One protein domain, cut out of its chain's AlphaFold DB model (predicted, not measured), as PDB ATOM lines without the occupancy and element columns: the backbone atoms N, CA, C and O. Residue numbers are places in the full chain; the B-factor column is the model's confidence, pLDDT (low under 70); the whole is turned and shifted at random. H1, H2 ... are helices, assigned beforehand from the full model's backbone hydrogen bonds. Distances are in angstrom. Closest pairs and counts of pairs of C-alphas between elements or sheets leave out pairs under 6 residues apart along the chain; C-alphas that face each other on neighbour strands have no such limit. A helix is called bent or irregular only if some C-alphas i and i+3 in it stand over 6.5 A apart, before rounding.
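Overview. This is residues 31 to 196 and 240 to 251 of the 254 residues of an uncharacterized protein of Stylophora pistillata (UniProt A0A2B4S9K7). Starting from Leu 31, you will find two helical hairpins, H1 with H2 and H5 with H6, that come close at one end and open as a V. The short helices H4 and H7 sit in the opening, H8 packs on H4, and H3 packs on H2. The printed part has 178 residues, with eight named helices, H1 to H8 in order, and no named strand; the class is all helix, with mostly aligned packing, the touching helices mostly at a shallow tilt. It is compact, with a radius of gyration of the C-alphas of 16.0 A and spans of 45 by 36 by 33 A.

Arrangement. H1, residues 31 to 50, and H2, residues 56 to 74, form a hairpin; their closest C-alphas, Tyr 40 and Leu 63, are 5.6 A apart. With residues 56 to 60 alone, H2 touches H3, residues 86 to 94, at a steep tilt of 61 degrees; look at C-alphas 56 and 94, the closest, 5.9 A apart. H5, residues 112 to 130, and H6, residues 135 to 156, form the second hairpin, closest at C-alphas 121 and 145, 5.1 A. H4, residues 101 to 107, touches H8, residues 240 to 249, closest at C-alphas 106 and 241, 5.7 A. H4 only just touches H7, residues 161 to 171, with 3 pairs of C-alphas within 8 A, closest at 107 and 163, 6.1 A. H1 and H6 are close but not clearly touching, at a steep tilt of 42 degrees; C-alphas 49 and 135, the closest, are 7.2 A apart. Every O i to N i+4 pair is within hydrogen-bond range in H1, H2, H3 and H7, against 12 of 15 in H5, 17 of 18 in H6, 4 of 6 in H8 and 1 of 3 in H4, which has 3 of 4 O i to N i+3 pairs.

Along the chain. Find C-alpha 31 at (-2.328, 22.410, 63.876), where H1 begins; it runs 27.4 A and H2 26.9 A. H5, 27.1 A, is irregular, with C-alphas 121 and 124 7.2 A apart; H6 runs 31.1 A. H8 ends at C-alpha 249, (-9.260, 23.525, 83.123).

Size, cuts and confidence. The C-alphas farthest apart, Gln 52 and Tyr 251, are 46.9 A apart. The link from H2 to H3 is long, and residues 172 to 196 hold no named element. Residues 197 to 239 are not printed; C-alphas 196 and 240 are 21.4 A apart across the cut. The model's pLDDT is under 70 at residues 76 to 84, 99 to 107, 133 to 135 and 240 to 251.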
ATOM      1  N   LEU A  31      -3.258  22.138  64.972       84.31
ATOM      2  CA  LEU A  31      -2.328  22.410  63.876       84.31
ATOM      3  C   LEU A  31      -2.854  23.490  62.926       84.31
ATOM      4  O   LEU A  31      -2.088  24.375  62.566       84.31
ATOM      5  N   GLU A  32      -4.144  23.487  62.577       86.25
ATOM      6  CA  GLU A  32      -4.736  24.564  61.766       86.25
ATOM      7  C   GLU A  32      -4.555  25.934  62.425       86.25
ATOM      8  O   GLU A  32      -4.119  26.887  61.777       86.25
ATOM      9  N   TYR A  33      -4.857  26.024  63.722       83.31
ATOM     10  CA  TYR A  33      -4.738  27.265  64.477       83.31
ATOM     11  C   TYR A  33      -3.274  27.704  64.625       83.31
ATOM     12  O   TYR A  33      -2.903  28.813  64.240       83.31
ATOM     13  N   TYR A  34      -2.424  26.817  65.142       83.50
ATOM     14  CA  TYR A  34      -1.021  27.098  65.438       83.50
ATOM     15  C   TYR A  34      -0.212  27.429  64.178       83.50
ATOM     16  O   TYR A  34       0.568  28.383  64.171       83.50
ATOM     17  N   CYS A  35      -0.425  26.700  63.082       87.19
ATOM     18  CA  CYS A  35       0.306  26.944  61.843       87.19
ATOM     19  C   CYS A  35      -0.055  28.285  61.194       87.19
ATOM     20  O   CYS A  35       0.833  28.943  60.650       87.19
ATOM     21  N   ALA A  36      -1.307  28.743  61.319       86.88
ATOM     22  CA  ALA A  36      -1.684  30.088  60.894       86.88
ATOM     23  C   ALA A  36      -0.941  31.170  61.703       86.88
ATOM     24  O   ALA A  36      -0.433  32.131  61.127       86.88
ATOM     25  N   LEU A  37      -0.814  30.994  63.026       86.19
ATOM     26  CA  LEU A  37      -0.064  31.927  63.876       86.19
ATOM     27  C   LEU A  37       1.424  31.977  63.512       86.19
ATOM     28  O   LEU A  37       1.967  33.070  63.339       86.19
ATOM     29  N   ARG A  38       2.064  30.814  63.326       86.69
ATOM     30  CA  ARG A  38       3.468  30.723  62.884       86.69
ATOM     31  C   ARG A  38       3.704  31.435  61.565       86.69
ATOM     32  O   ARG A  38       4.729  32.088  61.376       86.69
ATOM     33  N   GLU A  39       2.765  31.331  60.637       87.56
ATOM     34  CA  GLU A  39       2.873  32.044  59.373       87.56
ATOM     35  C   GLU A  39       2.816  33.564  59.571       87.56
ATOM     36  O   GLU A  39       3.625  34.301  59.001       87.56
ATOM     37  N   TYR A  40       1.909  34.058  60.417       87.75
ATOM     38  CA  TYR A  40       1.833  35.486  60.724       87.75
ATOM     39  C   TYR A  40       3.100  35.986  61.419       87.75
ATOM     40  O   TYR A  40       3.591  37.064  61.079       87.75
ATOM     41  N   GLU A  41       3.663  35.198  62.335       88.06
ATOM     42  CA  GLU A  41       4.942  35.485  62.989       88.06
ATOM     43  C   GLU A  41       6.092  35.512  61.971       88.06
ATOM     44  O   GLU A  41       6.910  36.437  61.963       88.06
ATOM     45  N   SER A  42       6.122  34.551  61.043       88.44
ATOM     46  CA  SER A  42       7.086  34.533  59.940       88.44
ATOM     47  C   SER A  42       7.008  35.810  59.110       88.44
ATOM     48  O   SER A  42       8.035  36.437  58.828       88.44
ATOM     49  N   HIS A  43       5.795  36.252  58.773       88.50
ATOM     50  CA  HIS A  43       5.575  37.513  58.072       88.50
ATOM     51  C   HIS A  43       6.037  38.724  58.869       88.50
ATOM     52  O   HIS A  43       6.713  39.582  58.303       88.50
ATOM     53  N   PHE A  44       5.710  38.782  60.158       90.12
ATOM     54  CA  PHE A  44       6.153  39.847  61.049       90.12
ATOM     55  C   PHE A  44       7.676  39.993  61.009       90.12
ATOM     56  O   PHE A  44       8.181  41.053  60.642       90.12
ATOM     57  N   PHE A  45       8.417  38.918  61.293       88.81
ATOM     58  CA  PHE A  45       9.875  38.993  61.334       88.81
ATOM     59  C   PHE A  45      10.481  39.281  59.963       88.81
ATOM     60  O   PHE A  45      11.374  40.122  59.868       88.81
ATOM     61  N   LYS A  46       9.975  38.656  58.890       88.25
ATOM     62  CA  LYS A  46      10.429  38.924  57.514       88.25
ATOM     63  C   LYS A  46      10.290  40.389  57.136       88.25
ATOM     64  O   LYS A  46      11.241  40.951  56.601       88.25
ATOM     65  N   SER A  47       9.164  41.023  57.458       88.94
ATOM     66  CA  SER A  47       8.971  42.450  57.195       88.94
ATOM     67  C   SER A  47      10.043  43.310  57.866       88.94
ATOM     68  O   SER A  47      10.528  44.249  57.244       88.94
ATOM     69  N   LEU A  48      10.452  42.976  59.097       86.81
ATOM     70  CA  LEU A  48      11.424  43.769  59.858       86.81
ATOM     71  C   LEU A  48      12.843  43.736  59.286       86.81
ATOM     72  O   LEU A  48      13.575  44.705  59.458       86.81
ATOM     73  N   TYR A  49      13.248  42.646  58.628       81.81
ATOM     74  CA  TYR A  49      14.610  42.520  58.092       81.81
ATOM     75  C   TYR A  49      14.701  42.586  56.560       81.81
ATOM     76  O   TYR A  49      15.806  42.694  56.030       81.81
ATOM     77  N   GLN A  50      13.585  42.479  55.827       82.12
ATOM     78  CA  GLN A  50      13.572  42.570  54.357       82.12
ATOM     79  C   GLN A  50      13.309  43.984  53.842       82.12
ATOM     80  O   GLN A  50      13.719  44.309  52.729       82.12
ATOM     81  N   VAL A  51      12.612  44.812  54.620       78.81
ATOM     82  CA  VAL A  51      12.231  46.167  54.226       78.81
ATOM     83  C   VAL A  51      12.921  47.154  55.161       78.81
ATOM     84  O   VAL A  51      12.921  46.987  56.378       78.81
ATOM     85  N   GLN A  52      13.540  48.179  54.583       74.81
ATOM     86  CA  GLN A  52      14.214  49.223  55.347       74.81
ATOM     87  C   GLN A  52      13.184  50.136  56.036       74.81
ATOM     88  O   GLN A  52      12.126  50.409  55.470       74.81
ATOM     89  N   ASP A  53      13.499  50.601  57.248       81.56
ATOM     90  CA  ASP A  53      12.700  51.562  58.030       81.56
ATOM     91  C   ASP A  53      11.255  51.124  58.347       81.56
ATOM     92  O   ASP A  53      10.336  51.945  58.435       81.56
ATOM     93  N   VAL A  54      11.032  49.822  58.542       86.50
ATOM     94  CA  VAL A  54       9.720  49.308  58.950       86.50
ATOM     95  C   VAL A  54       9.409  49.644  60.406       86.50
ATOM     96  O   VAL A  54      10.182  49.350  61.315       86.50
ATOM     97  N   ASP A  55       8.216  50.192  60.636       91.38
ATOM     98  CA  ASP A  55       7.673  50.397  61.977       91.38
ATOM     99  C   ASP A  55       7.272  49.052  62.605       91.38
ATOM    100  O   ASP A  55       6.317  48.399  62.169       91.38
ATOM    101  N   CYS A  56       8.010  48.632  63.635       91.69
ATOM    102  CA  CYS A  56       7.740  47.369  64.314       91.69
ATOM    103  C   CYS A  56       6.365  47.331  64.992       91.69
ATOM    104  O   CYS A  56       5.703  46.294  64.969       91.69
ATOM    105  N   GLY A  57       5.901  48.455  65.545       91.62
ATOM    106  CA  GLY A  57       4.586  48.533  66.173       91.62
ATOM    107  C   GLY A  57       3.468  48.249  65.175       91.62
ATOM    108  O   GLY A  57       2.579  47.451  65.458       91.62
ATOM    109  N   LEU A  58       3.547  48.826  63.975       92.06
ATOM    110  CA  LEU A  58       2.595  48.563  62.899       92.06
ATOM    111  C   LEU A  58       2.619  47.092  62.460       92.06
ATOM    112  O   LEU A  58       1.556  46.493  62.290       92.06
ATOM    113  N   GLN A  59       3.804  46.495  62.294       90.31
ATOM    114  CA  GLN A  59       3.907  45.066  61.961       90.31
ATOM    115  C   GLN A  59       3.307  44.188  63.060       90.31
ATOM    116  O   GLN A  59       2.585  43.240  62.758       90.31
ATOM    117  N   PHE A  60       3.561  44.526  64.325       88.62
ATOM    118  CA  PHE A  60       3.005  43.812  65.467       88.62
ATOM    119  C   PHE A  60       1.475  43.905  65.495       88.62
ATOM    120  O   PHE A  60       0.808  42.895  65.687       88.62
ATOM    121  N   TRP A  61       0.894  45.079  65.231       88.62
ATOM    122  CA  TRP A  61      -0.561  45.219  65.136       88.62
ATOM    123  C   TRP A  61      -1.159  44.365  64.015       88.62
ATOM    124  O   TRP A  61      -2.201  43.742  64.212       88.62
ATOM    125  N   MET A  62      -0.502  44.284  62.855       88.75
ATOM    126  CA  MET A  62      -0.952  43.405  61.771       88.75
ATOM    127  C   MET A  62      -0.894  41.924  62.158       88.75
ATOM    128  O   MET A  62      -1.843  41.197  61.865       88.75
ATOM    129  N   LEU A  63       0.182  41.486  62.822       85.50
ATOM    130  CA  LEU A  63       0.285  40.150  63.416       85.50
ATOM    131  C   LEU A  63      -0.880  39.910  64.384       85.50
ATOM    132  O   LEU A  63      -1.649  38.972  64.200       85.50
ATOM    133  N   TYR A  64      -1.057  40.805  65.355       83.44
ATOM    134  CA  TYR A  64      -2.082  40.712  66.390       83.44
ATOM    135  C   TYR A  64      -3.499  40.578  65.817       83.44
ATOM    136  O   TYR A  64      -4.230  39.664  66.194       83.44
ATOM    137  N   TYR A  65      -3.894  41.447  64.881       81.81
ATOM    138  CA  TYR A  65      -5.243  41.406  64.309       81.81
ATOM    139  C   TYR A  65      -5.505  40.133  63.502       81.81
ATOM    140  O   TYR A  65      -6.620  39.613  63.541       81.81
ATOM    141  N   ARG A  66      -4.495  39.610  62.796       84.94
ATOM    142  CA  ARG A  66      -4.619  38.331  62.087       84.94
ATOM    143  C   ARG A  66      -4.776  37.173  63.067       84.94
ATOM    144  O   ARG A  66      -5.677  36.362  62.888       84.94
ATOM    145  N   SER A  67      -3.977  37.147  64.134       83.25
ATOM    146  CA  SER A  67      -4.104  36.151  65.203       83.25
ATOM    147  C   SER A  67      -5.491  36.187  65.847       83.25
ATOM    148  O   SER A  67      -6.123  35.145  66.003       83.25
ATOM    149  N   LEU A  68      -6.007  37.387  66.143       79.44
ATOM    150  CA  LEU A  68      -7.350  37.575  66.691       79.44
ATOM    151  C   LEU A  68      -8.434  37.068  65.732       79.44
ATOM    152  O   LEU A  68      -9.344  36.359  66.147       79.44
ATOM    153  N   GLN A  69      -8.334  37.398  64.442       82.06
ATOM    154  CA  GLN A  69      -9.289  36.942  63.433       82.06
ATOM    155  C   GLN A  69      -9.298  35.413  63.303       82.06
ATOM    156  O   GLN A  69     -10.373  34.817  63.208       82.06
ATOM    157  N   THR A  70      -8.125  34.778  63.313       80.75
ATOM    158  CA  THR A  70      -8.007  33.314  63.295       80.75
ATOM    159  C   THR A  70      -8.650  32.704  64.527       80.75
ATOM    160  O   THR A  70      -9.425  31.761  64.405       80.75
ATOM    161  N   ALA A  71      -8.413  33.282  65.700       79.00
ATOM    162  CA  ALA A  71      -8.993  32.769  66.926       79.00
ATOM    163  C   ALA A  71     -10.518  32.918  66.972       79.00
ATOM    164  O   ALA A  71     -11.198  31.933  67.230       79.00
ATOM    165  N   VAL A  72     -11.068  34.075  66.582       79.69
ATOM    166  CA  VAL A  72     -12.523  34.267  66.402       79.69
ATOM    167  C   VAL A  72     -13.095  33.277  65.386       79.69
ATOM    168  O   VAL A  72     -14.203  32.774  65.548       79.69
ATOM    169  N   THR A  73     -12.347  32.989  64.320       84.56
ATOM    170  CA  THR A  73     -12.774  32.023  63.305       84.56
ATOM    171  C   THR A  73     -12.807  30.610  63.865       84.56
ATOM    172  O   THR A  73     -13.684  29.859  63.460       84.56
ATOM    173  N   CYS A  74     -11.891  30.249  64.761       81.69
ATOM    174  CA  CYS A  74     -11.801  28.922  65.362       81.69
ATOM    175  C   CYS A  74     -12.701  28.740  66.589       81.69
ATOM    176  O   CYS A  74     -13.123  27.621  66.869       81.69
ATOM    177  N   GLU A  75     -13.042  29.811  67.298       79.31
ATOM    178  CA  GLU A  75     -13.865  29.744  68.499       79.31
ATOM    179  C   GLU A  75     -15.305  29.291  68.190       79.31
ATOM    180  O   GLU A  75     -15.917  29.661  67.185       79.31
ATOM    181  N   SER A  76     -15.850  28.447  69.067       66.31
ATOM    182  CA  SER A  76     -17.212  27.903  68.978       66.31
ATOM    183  C   SER A  76     -18.221  28.632  69.874       66.31
ATOM    184  O   SER A  76     -19.418  28.359  69.794       66.31
ATOM    185  N   THR A  77     -17.762  29.548  70.728       61.31
ATOM    186  CA  THR A  77     -18.558  30.236  71.753       61.31
ATOM    187  C   THR A  77     -18.519  31.751  71.594       61.31
ATOM    188  O   THR A  77     -17.516  32.324  71.201       61.31
ATOM    189  N   SER A  78     -19.621  32.422  71.934       56.38
ATOM    190  CA  SER A  78     -19.777  33.880  71.853       56.38
ATOM    191  C   SER A  78     -19.238  34.626  73.085       56.38
ATOM    192  O   SER A  78     -19.755  35.696  73.419       56.38
ATOM    193  N   LYS A  79     -18.291  34.041  73.832       62.44
ATOM    194  CA  LYS A  79     -17.737  34.717  75.011       62.44
ATOM    195  C   LYS A  79     -16.841  35.871  74.541       62.44
ATOM    196  O   LYS A  79     -16.160  35.734  73.527       62.44
ATOM    197  N   PRO A  80     -16.854  37.024  75.229       56.81
ATOM    198  CA  PRO A  80     -15.930  38.099  74.913       56.81
ATOM    199  C   PRO A  80     -14.497  37.594  75.083       56.81
ATOM    200  O   PRO A  80     -14.161  37.018  76.116       56.81
ATOM    201  N   LEU A  81     -13.668  37.826  74.071       55.56
ATOM    202  CA  LEU A  81     -12.246  37.534  74.142       55.56
ATOM    203  C   LEU A  81     -11.583  38.494  75.131       55.56
ATOM    204  O   LEU A  81     -11.564  39.705  74.901       55.56
ATOM    205  N   GLU A  82     -11.032  37.962  76.219       53.41
ATOM    206  CA  GLU A  82     -10.177  38.745  77.108       53.41
ATOM    207  C   GLU A  82      -8.817  38.962  76.443       53.41
ATOM    208  O   GLU A  82      -8.122  38.020  76.062       53.41
ATOM    209  N   VAL A  83      -8.443  40.227  76.253       55.25
ATOM    210  CA  VAL A  83      -7.215  40.615  75.556       55.25
ATOM    211  C   VAL A  83      -6.132  40.943  76.584       55.25
ATOM    212  O   VAL A  83      -6.335  41.733  77.502       55.25
ATOM    213  N   GLY A  84      -4.948  40.345  76.425       62.94
ATOM    214  CA  GLY A  84      -3.796  40.623  77.286       62.94
ATOM    215  C   GLY A  84      -3.214  42.034  77.110       62.94
ATOM    216  O   GLY A  84      -3.643  42.813  76.260       62.94
ATOM    217  N   ASN A  85      -2.176  42.359  77.890       71.50
ATOM    218  CA  ASN A  85      -1.471  43.636  77.766       71.50
ATOM    219  C   ASN A  85      -0.731  43.718  76.423       71.50
ATOM    220  O   ASN A  85       0.429  43.332  76.290       71.50
ATOM    221  N   ILE A  86      -1.419  44.242  75.415       78.38
ATOM    222  CA  ILE A  86      -0.932  44.293  74.039       78.38
ATOM    223  C   ILE A  86       0.394  45.043  73.902       78.38
ATOM    224  O   ILE A  86       1.229  44.688  73.075       78.38
ATOM    225  N   ARG A  87       0.626  46.041  74.762       81.69
ATOM    226  CA  ARG A  87       1.861  46.829  74.774       81.69
ATOM    227  C   ARG A  87       3.051  46.013  75.267       81.69
ATOM    228  O   ARG A  87       4.164  46.200  74.777       81.69
ATOM    229  N   GLU A  88       2.828  45.123  76.225       81.31
ATOM    230  CA  GLU A  88       3.855  44.200  76.707       81.31
ATOM    231  C   GLU A  88       4.244  43.213  75.607       81.31
ATOM    232  O   GLU A  88       5.424  43.112  75.280       81.31
ATOM    233  N   PHE A  89       3.263  42.594  74.942       79.88
ATOM    234  CA  PHE A  89       3.524  41.722  73.793       79.88
ATOM    235  C   PHE A  89       4.257  42.456  72.670       79.88
ATOM    236  O   PHE A  89       5.283  41.973  72.195       79.88
ATOM    237  N   GLN A  90       3.811  43.659  72.305       86.06
ATOM    238  CA  GLN A  90       4.506  44.477  71.313       86.06
ATOM    239  C   GLN A  90       5.970  44.697  71.702       86.06
ATOM    240  O   GLN A  90       6.864  44.570  70.868       86.06
ATOM    241  N   THR A  91       6.222  45.007  72.973       87.62
ATOM    242  CA  THR A  91       7.575  45.222  73.495       87.62
ATOM    243  C   THR A  91       8.416  43.950  73.395       87.62
ATOM    244  O   THR A  91       9.578  44.029  73.005       87.62
ATOM    245  N   LEU A  92       7.849  42.778  73.692       85.25
ATOM    246  CA  LEU A  92       8.550  41.497  73.575       85.25
ATOM    247  C   LEU A  92       8.940  41.195  72.123       85.25
ATOM    248  O   LEU A  92      10.117  40.958  71.842       85.25
ATOM    249  N   TYR A  93       7.984  41.281  71.195       87.56
ATOM    250  CA  TYR A  93       8.221  41.042  69.769       87.56
ATOM    251  C   TYR A  93       9.237  42.033  69.187       87.56
ATOM    252  O   TYR A  93      10.208  41.627  68.547       87.56
ATOM    253  N   CYS A  94       9.066  43.330  69.455       90.31
ATOM    254  CA  CYS A  94       9.934  44.371  68.902       90.31
ATOM    255  C   CYS A  94      11.343  44.406  69.498       90.31
ATOM    256  O   CYS A  94      12.239  44.976  68.883       90.31
ATOM    257  N   ASN A  95      11.564  43.771  70.649       89.94
ATOM    258  CA  ASN A  95      12.887  43.648  71.256       89.94
ATOM    259  C   ASN A  95      13.536  42.280  71.009       89.94
ATOM    260  O   ASN A  95      14.608  42.017  71.561       89.94
ATOM    261  N   GLY A  96      12.916  41.401  70.213       86.31
ATOM    262  CA  GLY A  96      13.434  40.055  69.962       86.31
ATOM    263  C   GLY A  96      13.454  39.184  71.219       86.31
ATOM    264  O   GLY A  96      14.341  38.351  71.380       86.31
ATOM    265  N   LEU A  97      12.520  39.417  72.141       83.81
ATOM    266  CA  LEU A  97      12.348  38.627  73.362       83.81
ATOM    267  C   LEU A  97      11.278  37.540  73.196       83.81
ATOM    268  O   LEU A  97      11.030  36.789  74.132       83.81
ATOM    269  N   ASP A  98      10.656  37.445  72.020       73.88
ATOM    270  CA  ASP A  98       9.671  36.414  71.719       73.88
ATOM    271  C   ASP A  98      10.329  35.164  71.101       73.88
ATOM    272  O   ASP A  98      10.781  35.165  69.950       73.88
ATOM    273  N   LEU A  99      10.415  34.103  71.911       66.06
ATOM    274  CA  LEU A  99      10.658  32.715  71.486       66.06
ATOM    275  C   LEU A  99       9.456  31.834  71.848       66.06
ATOM    276  O   LEU A  99       9.647  30.749  72.388       66.06
ATOM    277  N   GLU A 100       8.229  32.341  71.679       65.81
ATOM    278  CA  GLU A 100       7.014  31.635  72.125       65.81
ATOM    279  C   GLU A 100       7.004  31.426  73.665       65.81
ATOM    280  O   GLU A 100       6.293  30.602  74.234       65.81
ATOM    281  N   ILE A 101       7.795  32.244  74.371       55.34
ATOM    282  CA  ILE A 101       8.077  32.186  75.812       55.34
ATOM    283  C   ILE A 101       6.818  32.372  76.677       55.34
ATOM    284  O   ILE A 101       6.673  31.654  77.670       55.34
ATOM    285  N   PRO A 102       5.886  33.296  76.349       51.56
ATOM    286  CA  PRO A 102       4.663  33.448  77.133       51.56
ATOM    287  C   PRO A 102       3.775  32.198  77.120       51.56
ATOM    288  O   PRO A 102       3.088  31.950  78.107       51.56
ATOM    289  N   LEU A 103       3.801  31.405  76.038       59.31
ATOM    290  CA  LEU A 103       3.087  30.126  75.976       59.31
ATOM    291  C   LEU A 103       3.732  29.130  76.937       59.31
ATOM    292  O   LEU A 103       3.041  28.562  77.778       59.31
ATOM    293  N   MET A 104       5.059  28.997  76.884       60.25
ATOM    294  CA  MET A 104       5.800  28.044  77.710       60.25
ATOM    295  C   MET A 104       5.517  28.188  79.205       60.25
ATOM    296  O   MET A 104       5.134  27.217  79.842       60.25
ATOM    297  N   PHE A 105       5.624  29.395  79.769       61.06
ATOM    298  CA  PHE A 105       5.441  29.605  81.214       61.06
ATOM    299  C   PHE A 105       4.049  29.222  81.743       61.06
ATOM    300  O   PHE A 105       3.881  29.093  82.952       61.06
ATOM    301  N   SER A 106       3.056  29.075  80.863       65.00
ATOM    302  CA  SER A 106       1.693  28.688  81.238       65.00
ATOM    303  C   SER A 106       1.409  27.193  81.142       65.00
ATOM    304  O   SER A 106       0.407  26.744  81.690       65.00
ATOM    305  N   LEU A 107       2.268  26.424  80.463       66.38
ATOM    306  CA  LEU A 107       2.022  25.000  80.232       66.38
ATOM    307  C   LEU A 107       2.269  24.148  81.478       66.38
ATOM    308  O   LEU A 107       1.713  23.062  81.590       66.38
ATOM    309  N   SER A 108       3.109  24.612  82.403       73.12
ATOM    310  CA  SER A 108       3.489  23.840  83.579       73.12
ATOM    311  C   SER A 108       4.004  24.727  84.709       73.12
ATOM    312  O   SER A 108       4.620  25.763  84.438       73.12
ATOM    313  N   PRO A 109       3.812  24.326  85.979       82.69
ATOM    314  CA  PRO A 109       4.563  24.889  87.086       82.69
ATOM    315  C   PRO A 109       6.072  24.764  86.843       82.69
ATOM    316  O   PRO A 109       6.602  23.690  86.559       82.69
ATOM    317  N   CYS A 110       6.775  25.879  86.994       83.94
ATOM    318  CA  CYS A 110       8.228  25.932  86.912       83.94
ATOM    319  C   CYS A 110       8.821  26.510  88.191       83.94
ATOM    320  O   CYS A 110       8.196  27.305  88.899       83.94
ATOM    321  N   SER A 111      10.076  26.169  88.456       89.06
ATOM    322  CA  SER A 111      10.858  26.792  89.512       89.06
ATOM    323  C   SER A 111      11.037  28.292  89.246       89.06
ATOM    324  O   SER A 111      11.048  28.769  88.106       89.06
ATOM    325  N   SER A 112      11.269  29.058  90.312       86.12
ATOM    326  CA  SER A 112      11.542  30.496  90.204       86.12
ATOM    327  C   SER A 112      12.804  30.819  89.389       86.12
ATOM    328  O   SER A 112      12.909  31.914  88.833       86.12
ATOM    329  N   SER A 113      13.749  29.878  89.267       89.75
ATOM    330  CA  SER A 113      14.968  30.058  88.475       89.75
ATOM    331  C   SER A 113      14.751  29.880  86.969       89.75
ATOM    332  O   SER A 113      15.573  30.364  86.186       89.75
ATOM    333  N   HIS A 114      13.640  29.263  86.540       86.81
ATOM    334  CA  HIS A 114      13.346  29.041  85.122       86.81
ATOM    335  C   HIS A 114      13.291  30.355  84.335       86.81
ATOM    336  O   HIS A 114      13.960  30.488  83.309       86.81
ATOM    337  N   LYS A 115      12.598  31.374  84.862       84.31
ATOM    338  CA  LYS A 115      12.500  32.694  84.217       84.31
ATOM    339  C   LYS A 115      13.870  33.329  83.986       84.31
ATOM    340  O   LYS A 115      14.185  33.737  82.873       84.31
ATOM    341  N   GLN A 116      14.716  33.343  85.017       88.00
ATOM    342  CA  GLN A 116      16.069  33.888  84.907       88.00
ATOM    343  C   GLN A 116      16.895  33.129  83.861       88.00
ATOM    344  O   GLN A 116      17.696  33.731  83.141       88.00
ATOM    345  N   LYS A 117      16.715  31.807  83.769       91.25
ATOM    346  CA  LYS A 117      17.425  30.986  82.792       91.25
ATOM    347  C   LYS A 117      16.953  31.260  81.366       91.25
ATOM    348  O   LYS A 117      17.798  31.397  80.484       91.25
ATOM    349  N   VAL A 118      15.649  31.418  81.149       88.31
ATOM    350  CA  VAL A 118      15.080  31.831  79.857       88.31
ATOM    351  C   VAL A 118      15.626  33.202  79.444       88.31
ATOM    352  O   VAL A 118      16.170  33.328  78.347       88.31
ATOM    353  N   ASP A 119      15.623  34.189  80.345       87.69
ATOM    354  CA  ASP A 119      16.191  35.520  80.081       87.69
ATOM    355  C   ASP A 119      17.678  35.448  79.683       87.69
ATOM    356  O   ASP A 119      18.151  36.195  78.823       87.69
ATOM    357  N   GLN A 120      18.448  34.537  80.290       92.50
ATOM    358  CA  GLN A 120      19.840  34.285  79.902       92.50
ATOM    359  C   GLN A 120      19.951  33.652  78.510       92.50
ATOM    360  O   GLN A 120      20.809  34.073  77.734       92.50
ATOM    361  N   CYS A 121      19.101  32.671  78.194       93.00
ATOM    362  CA  CYS A 121      19.096  31.990  76.901       93.00
ATOM    363  C   CYS A 121      18.841  32.961  75.740       93.00
ATOM    364  O   CYS A 121      19.472  32.839  74.690       93.00
ATOM    365  N   ILE A 122      17.948  33.937  75.927       92.00
ATOM    366  CA  ILE A 122      17.495  34.830  74.847       92.00
ATOM    367  C   ILE A 122      18.304  36.121  74.721       92.00
ATOM    368  O   ILE A 122      18.207  36.805  73.706       92.00
ATOM    369  N   ARG A 123      19.121  36.462  75.724       93.25
ATOM    370  CA  ARG A 123      19.858  37.734  75.781       93.25
ATOM    371  C   ARG A 123      20.718  37.988  74.546       93.25
ATOM    372  O   ARG A 123      20.701  39.086  74.000       93.25
ATOM    373  N   GLU A 124      21.478  36.981  74.116       93.00
ATOM    374  CA  GLU A 124      22.353  37.091  72.941       93.00
ATOM    375  C   GLU A 124      21.533  37.352  71.669       93.00
ATOM    376  O   GLU A 124      21.865  38.245  70.890       93.00
ATOM    377  N   PHE A 125      20.425  36.623  71.498       92.19
ATOM    378  CA  PHE A 125      19.506  36.803  70.378       92.19
ATOM    379  C   PHE A 125      18.873  38.201  70.376       92.19
ATOM    380  O   PHE A 125      18.949  38.894  69.366       92.19
ATOM    381  N   SER A 126      18.311  38.635  71.505       91.81
ATOM    382  CA  SER A 126      17.645  39.936  71.646       91.81
ATOM    383  C   SER A 126      18.593  41.106  71.356       91.81
ATOM    384  O   SER A 126      18.247  42.003  70.585       91.81
ATOM    385  N   ASN A 127      19.824  41.060  71.877       92.31
ATOM    386  CA  ASN A 127      20.838  42.079  71.595       92.31
ATOM    387  C   ASN A 127      21.164  42.155  70.095       92.31
ATOM    388  O   ASN A 127      21.237  43.244  69.526       92.31
ATOM    389  N   LEU A 128      21.339  41.000  69.441       91.31
ATOM    390  CA  LEU A 128      21.607  40.949  68.003       91.31
ATOM    391  C   LEU A 128      20.423  41.451  67.179       91.31
ATOM    392  O   LEU A 128      20.624  42.207  66.228       91.31
ATOM    393  N   PHE A 129      19.206  41.070  67.563       89.94
ATOM    394  CA  PHE A 129      17.975  41.505  66.919       89.94
ATOM    395  C   PHE A 129      17.844  43.033  66.935       89.94
ATOM    396  O   PHE A 129      17.654  43.646  65.888       89.94
ATOM    397  N   GLN A 130      18.047  43.661  68.096       88.50
ATOM    398  CA  GLN A 130      17.958  45.118  68.247       88.50
ATOM    399  C   GLN A 130      19.067  45.875  67.507       88.50
ATOM    400  O   GLN A 130      18.870  47.015  67.094       88.50
ATOM    401  N   SER A 131      20.230  45.250  67.307       87.06
ATOM    402  CA  SER A 131      21.349  45.868  66.582       87.06
ATOM    403  C   SER A 131      21.213  45.858  65.050       87.06
ATOM    404  O   SER A 131      22.094  46.374  64.366       87.06
ATOM    405  N   GLY A 132      20.132  45.292  64.491       73.00
ATOM    406  CA  GLY A 132      19.868  45.311  63.044       73.00
ATOM    407  C   GLY A 132      20.802  44.416  62.217       73.00
ATOM    408  O   GLY A 132      21.100  44.715  61.061       73.00
ATOM    409  N   VAL A 133      21.312  43.333  62.811       65.81
ATOM    410  CA  VAL A 133      22.313  42.443  62.194       65.81
ATOM    411  C   VAL A 133      21.698  41.538  61.115       65.81
ATOM    412  O   VAL A 133      20.511  41.222  61.126       65.81
ATOM    413  N   SER A 134      22.539  41.085  60.175       69.94
ATOM    414  CA  SER A 134      22.165  40.211  59.055       69.94
ATOM    415  C   SER A 134      21.378  38.950  59.462       69.94
ATOM    416  O   SER A 134      21.672  38.298  60.470       69.94
ATOM    417  N   LYS A 135      20.445  38.552  58.586       69.56
ATOM    418  CA  LYS A 135      19.575  37.367  58.701       69.56
ATOM    419  C   LYS A 135      20.311  36.080  59.118       69.56
ATOM    420  O   LYS A 135      19.810  35.326  59.949       69.56
ATOM    421  N   THR A 136      21.508  35.834  58.582       78.38
ATOM    422  CA  THR A 136      22.271  34.594  58.821       78.38
ATOM    423  C   THR A 136      22.676  34.421  60.287       78.38
ATOM    424  O   THR A 136      22.599  33.313  60.821       78.38
ATOM    425  N   SER A 137      23.065  35.504  60.966       87.94
ATOM    426  CA  SER A 137      23.422  35.452  62.388       87.94
ATOM    427  C   SER A 137      22.190  35.217  63.263       87.94
ATOM    428  O   SER A 137      22.243  34.405  64.186       87.94
ATOM    429  N   LEU A 138      21.061  35.859  62.936       91.00
ATOM    430  CA  LEU A 138      19.801  35.701  63.672       91.00
ATOM    431  C   LEU A 138      19.283  34.258  63.623       91.00
ATOM    432  O   LEU A 138      18.890  33.728  64.658       91.00
ATOM    433  N   CYS A 139      19.374  33.597  62.463       92.69
ATOM    434  CA  CYS A 139      19.020  32.183  62.297       92.69
ATOM    435  C   CYS A 139      19.740  31.285  63.316       92.69
ATOM    436  O   CYS A 139      19.098  30.622  64.133       92.69
ATOM    437  N   ARG A 140      21.081  31.308  63.326       93.12
ATOM    438  CA  ARG A 140      21.889  30.439  64.199       93.12
ATOM    439  C   ARG A 140      21.700  30.756  65.682       93.12
ATOM    440  O   ARG A 140      21.659  29.838  66.500       93.12
ATOM    441  N   ILE A 141      21.623  32.037  66.038       93.69
ATOM    442  CA  ILE A 141      21.521  32.442  67.443       93.69
ATOM    443  C   ILE A 141      20.119  32.181  68.001       93.69
ATOM    444  O   ILE A 141      20.021  31.709  69.132       93.69
ATOM    445  N   ARG A 142      19.048  32.365  67.211       92.31
ATOM    446  CA  ARG A 142      17.696  31.944  67.619       92.31
ATOM    447  C   ARG A 142      17.638  30.438  67.858       92.31
ATOM    448  O   ARG A 142      17.176  30.029  68.916       92.31
ATOM    449  N   ALA A 143      18.183  29.630  66.947       92.81
ATOM    450  CA  ALA A 143      18.226  28.173  67.095       92.81
ATOM    451  C   ALA A 143      18.917  27.748  68.407       92.81
ATOM    452  O   ALA A 143      18.401  26.939  69.177       92.81
ATOM    453  N   LYS A 144      20.067  28.361  68.721       94.25
ATOM    454  CA  LYS A 144      20.788  28.142  69.987       94.25
ATOM    455  C   LYS A 144      19.954  28.551  71.208       94.25
ATOM    456  O   LYS A 144      19.944  27.833  72.208       94.25
ATOM    457  N   ALA A 145      19.273  29.694  71.139       93.31
ATOM    458  CA  ALA A 145      18.429  30.179  72.225       93.31
ATOM    459  C   ALA A 145      17.248  29.228  72.484       93.31
ATOM    460  O   ALA A 145      17.004  28.886  73.638       93.31
ATOM    461  N   LYS A 146      16.597  28.720  71.429       91.38
ATOM    462  CA  LYS A 146      15.516  27.725  71.527       91.38
ATOM    463  C   LYS A 146      15.964  26.444  72.231       91.38
ATOM    464  O   LYS A 146      15.313  26.018  73.177       91.38
ATOM    465  N   VAL A 147      17.114  25.881  71.848       91.62
ATOM    466  CA  VAL A 147      17.683  24.695  72.520       91.62
ATOM    467  C   VAL A 147      17.947  24.970  74.004       91.62
ATOM    468  O   VAL A 147      17.612  24.155  74.858       91.62
ATOM    469  N   CYS A 148      18.513  26.134  74.337       93.44
ATOM    470  CA  CYS A 148      18.748  26.531  75.729       93.44
ATOM    471  C   CYS A 148      17.438  26.629  76.529       93.44
ATOM    472  O   CYS A 148      17.370  26.151  77.662       93.44
ATOM    473  N   VAL A 149      16.398  27.212  75.930       90.12
ATOM    474  CA  VAL A 149      15.063  27.337  76.525       90.12
ATOM    475  C   VAL A 149      14.409  25.964  76.719       90.12
ATOM    476  O   VAL A 149      13.901  25.700  77.805       90.12
ATOM    477  N   ALA A 150      14.515  25.055  75.746       89.12
ATOM    478  CA  ALA A 150      14.021  23.682  75.864       89.12
ATOM    479  C   ALA A 150      14.718  22.883  76.973       89.12
ATOM    480  O   ALA A 150      14.057  22.221  77.767       89.12
ATOM    481  N   LEU A 151      16.041  22.998  77.104       91.50
ATOM    482  CA  LEU A 151      16.769  22.362  78.207       91.50
ATOM    483  C   LEU A 151      16.398  22.971  79.567       91.50
ATOM    484  O   LEU A 151      16.285  22.259  80.563       91.50
ATOM    485  N   SER A 152      16.196  24.290  79.620       90.69
ATOM    486  CA  SER A 152      15.720  24.982  80.823       90.69
ATOM    487  C   SER A 152      14.329  24.496  81.234       90.69
ATOM    488  O   SER A 152      14.093  24.256  82.412       90.69
ATOM    489  N   TRP A 153      13.426  24.317  80.269       87.75
ATOM    490  CA  TRP A 153      12.097  23.748  80.486       87.75
ATOM    491  C   TRP A 153      12.188  22.342  81.075       87.75
ATOM    492  O   TRP A 153      11.659  22.076  82.149       87.75
ATOM    493  N   GLN A 154      12.969  21.476  80.428       89.12
ATOM    494  CA  GLN A 154      13.099  20.078  80.830       89.12
ATOM    495  C   GLN A 154      13.684  19.880  82.236       89.12
ATOM    496  O   GLN A 154      13.505  18.830  82.847       89.12
ATOM    497  N   THR A 155      14.429  20.862  82.741       92.25
ATOM    498  CA  THR A 155      15.144  20.751  84.019       92.25
ATOM    499  C   THR A 155      14.495  21.529  85.152       92.25
ATOM    500  O   THR A 155      14.763  21.228  86.314       92.25
ATOM    501  N   LEU A 156      13.686  22.543  84.839       91.56
ATOM    502  CA  LEU A 156      13.164  23.493  85.823       91.56
ATOM    503  C   LEU A 156      11.637  23.556  85.854       91.56
ATOM    504  O   LEU A 156      11.110  24.358  86.621       91.56
ATOM    505  N   CYS A 157      10.944  22.750  85.056       88.00
ATOM    506  CA  CYS A 157       9.489  22.678  85.030       88.00
ATOM    507  C   CYS A 157       9.006  21.248  85.238       88.00
ATOM    508  O   CYS A 157       9.682  20.290  84.847       88.00
ATOM    509  N   ASP A 158       7.821  21.120  85.828       88.88
ATOM    510  CA  ASP A 158       7.124  19.844  85.893       88.88
ATOM    511  C   ASP A 158       6.711  19.435  84.470       88.88
ATOM    512  O   ASP A 158       6.484  20.278  83.599       88.88
ATOM    513  N   GLN A 159       6.650  18.141  84.188       84.19
ATOM    514  CA  GLN A 159       6.347  17.652  82.844       84.19
ATOM    515  C   GLN A 159       5.217  16.636  82.895       84.19
ATOM    516  O   GLN A 159       5.212  15.752  83.751       84.19
ATOM    517  N   SER A 160       4.299  16.745  81.937       83.44
ATOM    518  CA  SER A 160       3.359  15.689  81.563       83.44
ATOM    519  C   SER A 160       3.538  15.366  80.080       83.44
ATOM    520  O   SER A 160       4.139  16.151  79.337       83.44
ATOM    521  N   ASP A 161       3.022  14.220  79.638       81.62
ATOM    522  CA  ASP A 161       3.112  13.810  78.234       81.62
ATOM    523  C   ASP A 161       2.382  14.804  77.314       81.62
ATOM    524  O   ASP A 161       2.908  15.184  76.268       81.62
ATOM    525  N   GLU A 162       1.220  15.312  77.734       78.19
ATOM    526  CA  GLU A 162       0.433  16.303  76.989       78.19
ATOM    527  C   GLU A 162       1.178  17.635  76.866       78.19
ATOM    528  O   GLU A 162       1.302  18.202  75.777       78.19
ATOM    529  N   VAL A 163       1.714  18.120  77.987       77.81
ATOM    530  CA  VAL A 163       2.481  19.366  78.049       77.81
ATOM    531  C   VAL A 163       3.746  19.269  77.203       77.81
ATOM    532  O   VAL A 163       4.070  20.209  76.479       77.81
ATOM    533  N   ASN A 164       4.435  18.129  77.238       81.56
ATOM    534  CA  ASN A 164       5.607  17.879  76.406       81.56
ATOM    535  C   ASN A 164       5.250  17.806  74.918       81.56
ATOM    536  O   ASN A 164       5.998  18.333  74.096       81.56
ATOM    537  N   GLY A 165       4.108  17.211  74.562       79.31
ATOM    538  CA  GLY A 165       3.601  17.202  73.190       79.31
ATOM    539  C   GLY A 165       3.382  18.616  72.648       79.31
ATOM    540  O   GLY A 165       3.913  18.963  71.591       79.31
ATOM    541  N   ILE A 166       2.677  19.465  73.406       74.56
ATOM    542  CA  ILE A 166       2.463  20.877  73.045       74.56
ATOM    543  C   ILE A 166       3.801  21.615  72.987       74.56
ATOM    544  O   ILE A 166       4.083  22.304  72.009       74.56
ATOM    545  N   PHE A 167       4.642  21.451  74.008       81.19
ATOM    546  CA  PHE A 167       5.933  22.120  74.093       81.19
ATOM    547  C   PHE A 167       6.823  21.797  72.890       81.19
ATOM    548  O   PHE A 167       7.347  22.715  72.267       81.19
ATOM    549  N   ASN A 168       6.954  20.521  72.524       81.69
ATOM    550  CA  ASN A 168       7.771  20.086  71.393       81.69
ATOM    551  C   ASN A 168       7.240  20.625  70.061       81.69
ATOM    552  O   ASN A 168       8.030  21.019  69.206       81.69
ATOM    553  N   GLN A 169       5.917  20.697  69.901       79.25
ATOM    554  CA  GLN A 169       5.292  21.262  68.709       79.25
ATOM    555  C   GLN A 169       5.500  22.784  68.606       79.25
ATOM    556  O   GLN A 169       5.714  23.291  67.502       79.25
ATOM    557  N   VAL A 170       5.448  23.488  69.746       78.19
ATOM    558  CA  VAL A 170       5.638  24.944  69.867       78.19
ATOM    559  C   VAL A 170       7.105  25.314  69.663       78.19
ATOM    560  O   VAL A 170       7.452  26.032  68.732       78.19
ATOM    561  N   ILE A 171       8.009  24.764  70.479       80.44
ATOM    562  CA  ILE A 171       9.429  25.087  70.353       80.44
ATOM    563  C   ILE A 171       9.961  24.619  69.000       80.44
ATOM    564  O   ILE A 171      10.637  25.404  68.349       80.44
ATOM    565  N   GLY A 172       9.611  23.400  68.571       84.00
ATOM    566  CA  GLY A 172       9.858  22.774  67.270       84.00
ATOM    567  C   GLY A 172      11.093  23.227  66.485       84.00
ATOM    568  O   GLY A 172      12.098  23.697  67.013       84.00
ATOM    569  N   ASP A 173      10.995  23.130  65.164       88.81
ATOM    570  CA  ASP A 173      12.075  23.513  64.248       88.81
ATOM    571  C   ASP A 173      11.839  24.854  63.555       88.81
ATOM    572  O   ASP A 173      12.615  25.269  62.695       88.81
ATOM    573  N   PHE A 174      10.763  25.555  63.914       88.31
ATOM    574  CA  PHE A 174      10.417  26.837  63.318       88.31
ATOM    575  C   PHE A 174      11.481  27.898  63.573       88.31
ATOM    576  O   PHE A 174      11.853  28.161  64.720       88.31
ATOM    577  N   ASN A 175      11.933  28.567  62.518       91.19
ATOM    578  CA  ASN A 175      12.825  29.706  62.644       91.19
ATOM    579  C   ASN A 175      12.679  30.672  61.458       91.19
ATOM    580  O   ASN A 175      13.289  30.451  60.409       91.19
ATOM    581  N   PRO A 176      11.954  31.795  61.619       89.50
ATOM    582  CA  PRO A 176      11.644  32.715  60.519       89.50
ATOM    583  C   PRO A 176      12.857  33.508  60.002       89.50
ATOM    584  O   PRO A 176      12.767  34.248  59.016       89.50
ATOM    585  N   PHE A 177      14.016  33.365  60.649       90.69
ATOM    586  CA  PHE A 177      15.281  33.952  60.214       90.69
ATOM    587  C   PHE A 177      16.099  32.999  59.341       90.69
ATOM    588  O   PHE A 177      17.071  33.425  58.721       90.69
ATOM    589  N   CYS A 178      15.725  31.729  59.248       91.00
ATOM    590  CA  CYS A 178      16.435  30.751  58.441       91.00
ATOM    591  C   CYS A 178      15.831  30.608  57.035       91.00
ATOM    592  O   CYS A 178      14.898  31.317  56.638       91.00
ATOM    593  N   LYS A 179      16.431  29.732  56.225       88.69
ATOM    594  CA  LYS A 179      15.849  29.313  54.948       88.69
ATOM    595  C   LYS A 179      14.641  28.416  55.243       88.69
ATOM    596  O   LYS A 179      14.705  27.610  56.163       88.69
ATOM    597  N   ASP A 180      13.564  28.589  54.478       87.88
ATOM    598  CA  ASP A 180      12.333  27.792  54.586       87.88
ATOM    599  C   ASP A 180      11.694  27.793  55.992       87.88
ATOM    600  O   ASP A 180      10.956  26.880  56.343       87.88
ATOM    601  N   ASP A 181      11.978  28.843  56.773       89.06
ATOM    602  CA  ASP A 181      11.550  29.047  58.160       89.06
ATOM    603  C   ASP A 181      11.917  27.903  59.117       89.06
ATOM    604  O   ASP A 181      11.140  27.551  60.007       89.06
ATOM    605  N   LYS A 182      13.109  27.327  58.931       90.81
ATOM    606  CA  LYS A 182      13.539  26.105  59.610       90.81
ATOM    607  C   LYS A 182      14.925  26.224  60.236       90.81
ATOM    608  O   LYS A 182      15.853  26.708  59.590       90.81
ATOM    609  N   ASP A 183      15.085  25.740  61.463       90.94
ATOM    610  CA  ASP A 183      16.372  25.712  62.156       90.94
ATOM    611  C   ASP A 183      17.465  25.012  61.326       90.94
ATOM    612  O   ASP A 183      17.204  24.016  60.644       90.94
ATOM    613  N   PRO A 184      18.722  25.496  61.389       89.12
ATOM    614  CA  PRO A 184      19.794  25.059  60.493       89.12
ATOM    615  C   PRO A 184      20.189  23.586  60.666       89.12
ATOM    616  O   PRO A 184      20.834  23.026  59.783       89.12
ATOM    617  N   TRP A 185      19.832  22.970  61.796       88.00
ATOM    618  CA  TRP A 185      20.138  21.572  62.108       88.00
ATOM    619  C   TRP A 185      18.934  20.644  61.985       88.00
ATOM    620  O   TRP A 185      19.082  19.443  62.194       88.00
ATOM    621  N   SER A 186      17.754  21.171  61.657       87.12
ATOM    622  CA  SER A 186      16.568  20.335  61.595       87.12
ATOM    623  C   SER A 186      16.515  19.533  60.296       87.12
ATOM    624  O   SER A 186      16.624  20.058  59.181       87.12
ATOM    625  N   THR A 187      16.262  18.236  60.443       83.38
ATOM    626  CA  THR A 187      15.981  17.307  59.345       83.38
ATOM    627  C   THR A 187      14.493  17.011  59.186       83.38
ATOM    628  O   THR A 187      14.112  16.416  58.184       83.38
ATOM    629  N   GLU A 188      13.642  17.459  60.111       78.19
ATOM    630  CA  GLU A 188      12.224  17.087  60.131       78.19
ATOM    631  C   GLU A 188      11.399  17.825  59.073       78.19
ATOM    632  O   GLU A 188      11.765  18.902  58.596       78.19
ATOM    633  N   SER A 189      10.288  17.224  58.656       75.75
ATOM    634  CA  SER A 189       9.332  17.884  57.770       75.75
ATOM    635  C   SER A 189       8.519  18.920  58.542       75.75
ATOM    636  O   SER A 189       8.038  18.637  59.633       75.75
ATOM    637  N   ASP A 190       8.315  20.096  57.948       77.00
ATOM    638  CA  ASP A 190       7.466  21.143  58.518       77.00
ATOM    639  C   ASP A 190       6.014  20.651  58.623       77.00
ATOM    640  O   ASP A 190       5.316  20.537  57.614       77.00
ATOM    641  N   SER A 191       5.555  20.374  59.847       81.19
ATOM    642  CA  SER A 191       4.169  19.976  60.128       81.19
ATOM    643  C   SER A 191       3.156  21.047  59.719       81.19
ATOM    644  O   SER A 191       1.991  20.732  59.485       81.19
ATOM    645  N   CYS A 192       3.607  22.292  59.528       84.12
ATOM    646  CA  CYS A 192       2.792  23.387  59.022       84.12
ATOM    647  C   CYS A 192       2.776  23.526  57.496       84.12
ATOM    648  O   CYS A 192       2.036  24.363  56.975       84.12
ATOM    649  N   ALA A 193       3.521  22.704  56.749       80.44
ATOM    650  CA  ALA A 193       3.538  22.761  55.287       80.44
ATOM    651  C   ALA A 193       2.138  22.666  54.631       80.44
ATOM    652  O   ALA A 193       1.902  23.431  53.693       80.44
ATOM    653  N   PRO A 194       1.193  21.821  55.107       81.44
ATOM    654  CA  PRO A 194      -0.159  21.741  54.541       81.44
ATOM    655  C   PRO A 194      -1.025  22.983  54.796       81.44
ATOM    656  O   PRO A 194      -2.004  23.198  54.087       81.44
ATOM    657  N   TYR A 195      -0.673  23.789  55.801       78.31
ATOM    658  CA  TYR A 195      -1.479  24.910  56.292       78.31
ATOM    659  C   TYR A 195      -0.983  26.272  55.805       78.31
ATOM    660  O   TYR A 195      -1.529  27.295  56.206       78.31
ATOM    661  N   ARG A 196       0.043  26.301  54.945       73.88
ATOM    662  CA  ARG A 196       0.600  27.549  54.414       73.88
ATOM    663  C   ARG A 196      -0.455  28.309  53.619       73.88
ATOM    664  O   ARG A 196      -0.872  27.890  52.537       73.88
ATOM    665  N   PHE A 240      -2.827  34.484  75.209       42.22
ATOM    666  CA  PHE A 240      -1.907  33.384  74.882       42.22
ATOM    667  C   PHE A 240      -1.796  32.345  76.011       42.22
ATOM    668  O   PHE A 240      -1.585  31.169  75.749       42.22
ATOM    669  N   VAL A 241      -2.041  32.768  77.254       42.41
ATOM    670  CA  VAL A 241      -2.090  31.912  78.452       42.41
ATOM    671  C   VAL A 241      -3.453  31.215  78.607       42.41
ATOM    672  O   VAL A 241      -3.529  30.138  79.189       42.41
ATOM    673  N   HIS A 242      -4.541  31.777  78.064       37.25
ATOM    674  CA  HIS A 242      -5.881  31.186  78.183       37.25
ATOM    675  C   HIS A 242      -6.186  30.107  77.146       37.25
ATOM    676  O   HIS A 242      -6.951  29.205  77.456       37.25
ATOM    677  N   LEU A 243      -5.541  30.093  75.978       43.84
ATOM    678  CA  LEU A 243      -5.660  28.940  75.075       43.84
ATOM    679  C   LEU A 243      -5.029  27.667  75.661       43.84
ATOM    680  O   LEU A 243      -5.539  26.582  75.418       43.84
ATOM    681  N   ALA A 244      -3.996  27.793  76.500       41.94
ATOM    682  CA  ALA A 244      -3.472  26.673  77.281       41.94
ATOM    683  C   ALA A 244      -4.325  26.390  78.534       41.94
ATOM    684  O   ALA A 244      -4.678  25.243  78.786       41.94
ATOM    685  N   ALA A 245      -4.719  27.418  79.298       40.91
ATOM    686  CA  ALA A 245      -5.426  27.233  80.571       40.91
ATOM    687  C   ALA A 245      -6.914  26.851  80.440       40.91
ATOM    688  O   ALA A 245      -7.401  26.094  81.271       40.91
ATOM    689  N   ILE A 246      -7.643  27.318  79.418       43.22
ATOM    690  CA  ILE A 246      -9.058  26.949  79.197       43.22
ATOM    691  C   ILE A 246      -9.155  25.505  78.682       43.22
ATOM    692  O   ILE A 246     -10.027  24.763  79.119       43.22
ATOM    693  N   LEU A 247      -8.206  25.062  77.846       41.19
ATOM    694  CA  LEU A 247      -8.144  23.663  77.405       41.19
ATOM    695  C   LEU A 247      -7.684  22.704  78.521       41.19
ATOM    696  O   LEU A 247      -8.093  21.547  78.516       41.19
ATOM    697  N   LEU A 248      -6.896  23.170  79.500       41.28
ATOM    698  CA  LEU A 248      -6.484  22.378  80.672       41.28
ATOM    699  C   LEU A 248      -7.518  22.370  81.814       41.28
ATOM    700  O   LEU A 248      -7.638  21.362  82.505       41.28
ATOM    701  N   LEU A 249      -8.283  23.447  82.025       37.81
ATOM    702  CA  LEU A 249      -9.260  23.525  83.123       37.81
ATOM    703  C   LEU A 249     -10.608  22.874  82.794       37.81
ATOM    704  O   LEU A 249     -11.197  22.273  83.690       37.81
ATOM    705  N   ASP A 250     -11.066  22.904  81.540       33.50
ATOM    706  CA  ASP A 250     -12.302  22.197  81.164       33.50
ATOM    707  C   ASP A 250     -12.105  20.664  81.093       33.50
ATOM    708  O   ASP A 250     -13.079  19.919  81.179       33.50
ATOM    709  N   TYR A 251     -10.858  20.174  81.007       39.78
ATOM    710  CA  TYR A 251     -10.537  18.734  80.984       39.78
ATOM    711  C   TYR A 251     -10.239  18.137  82.373       39.78
ATOM    712  O   TYR A 251     -10.302  16.924  82.543       39.78
TER     713      TYR A 251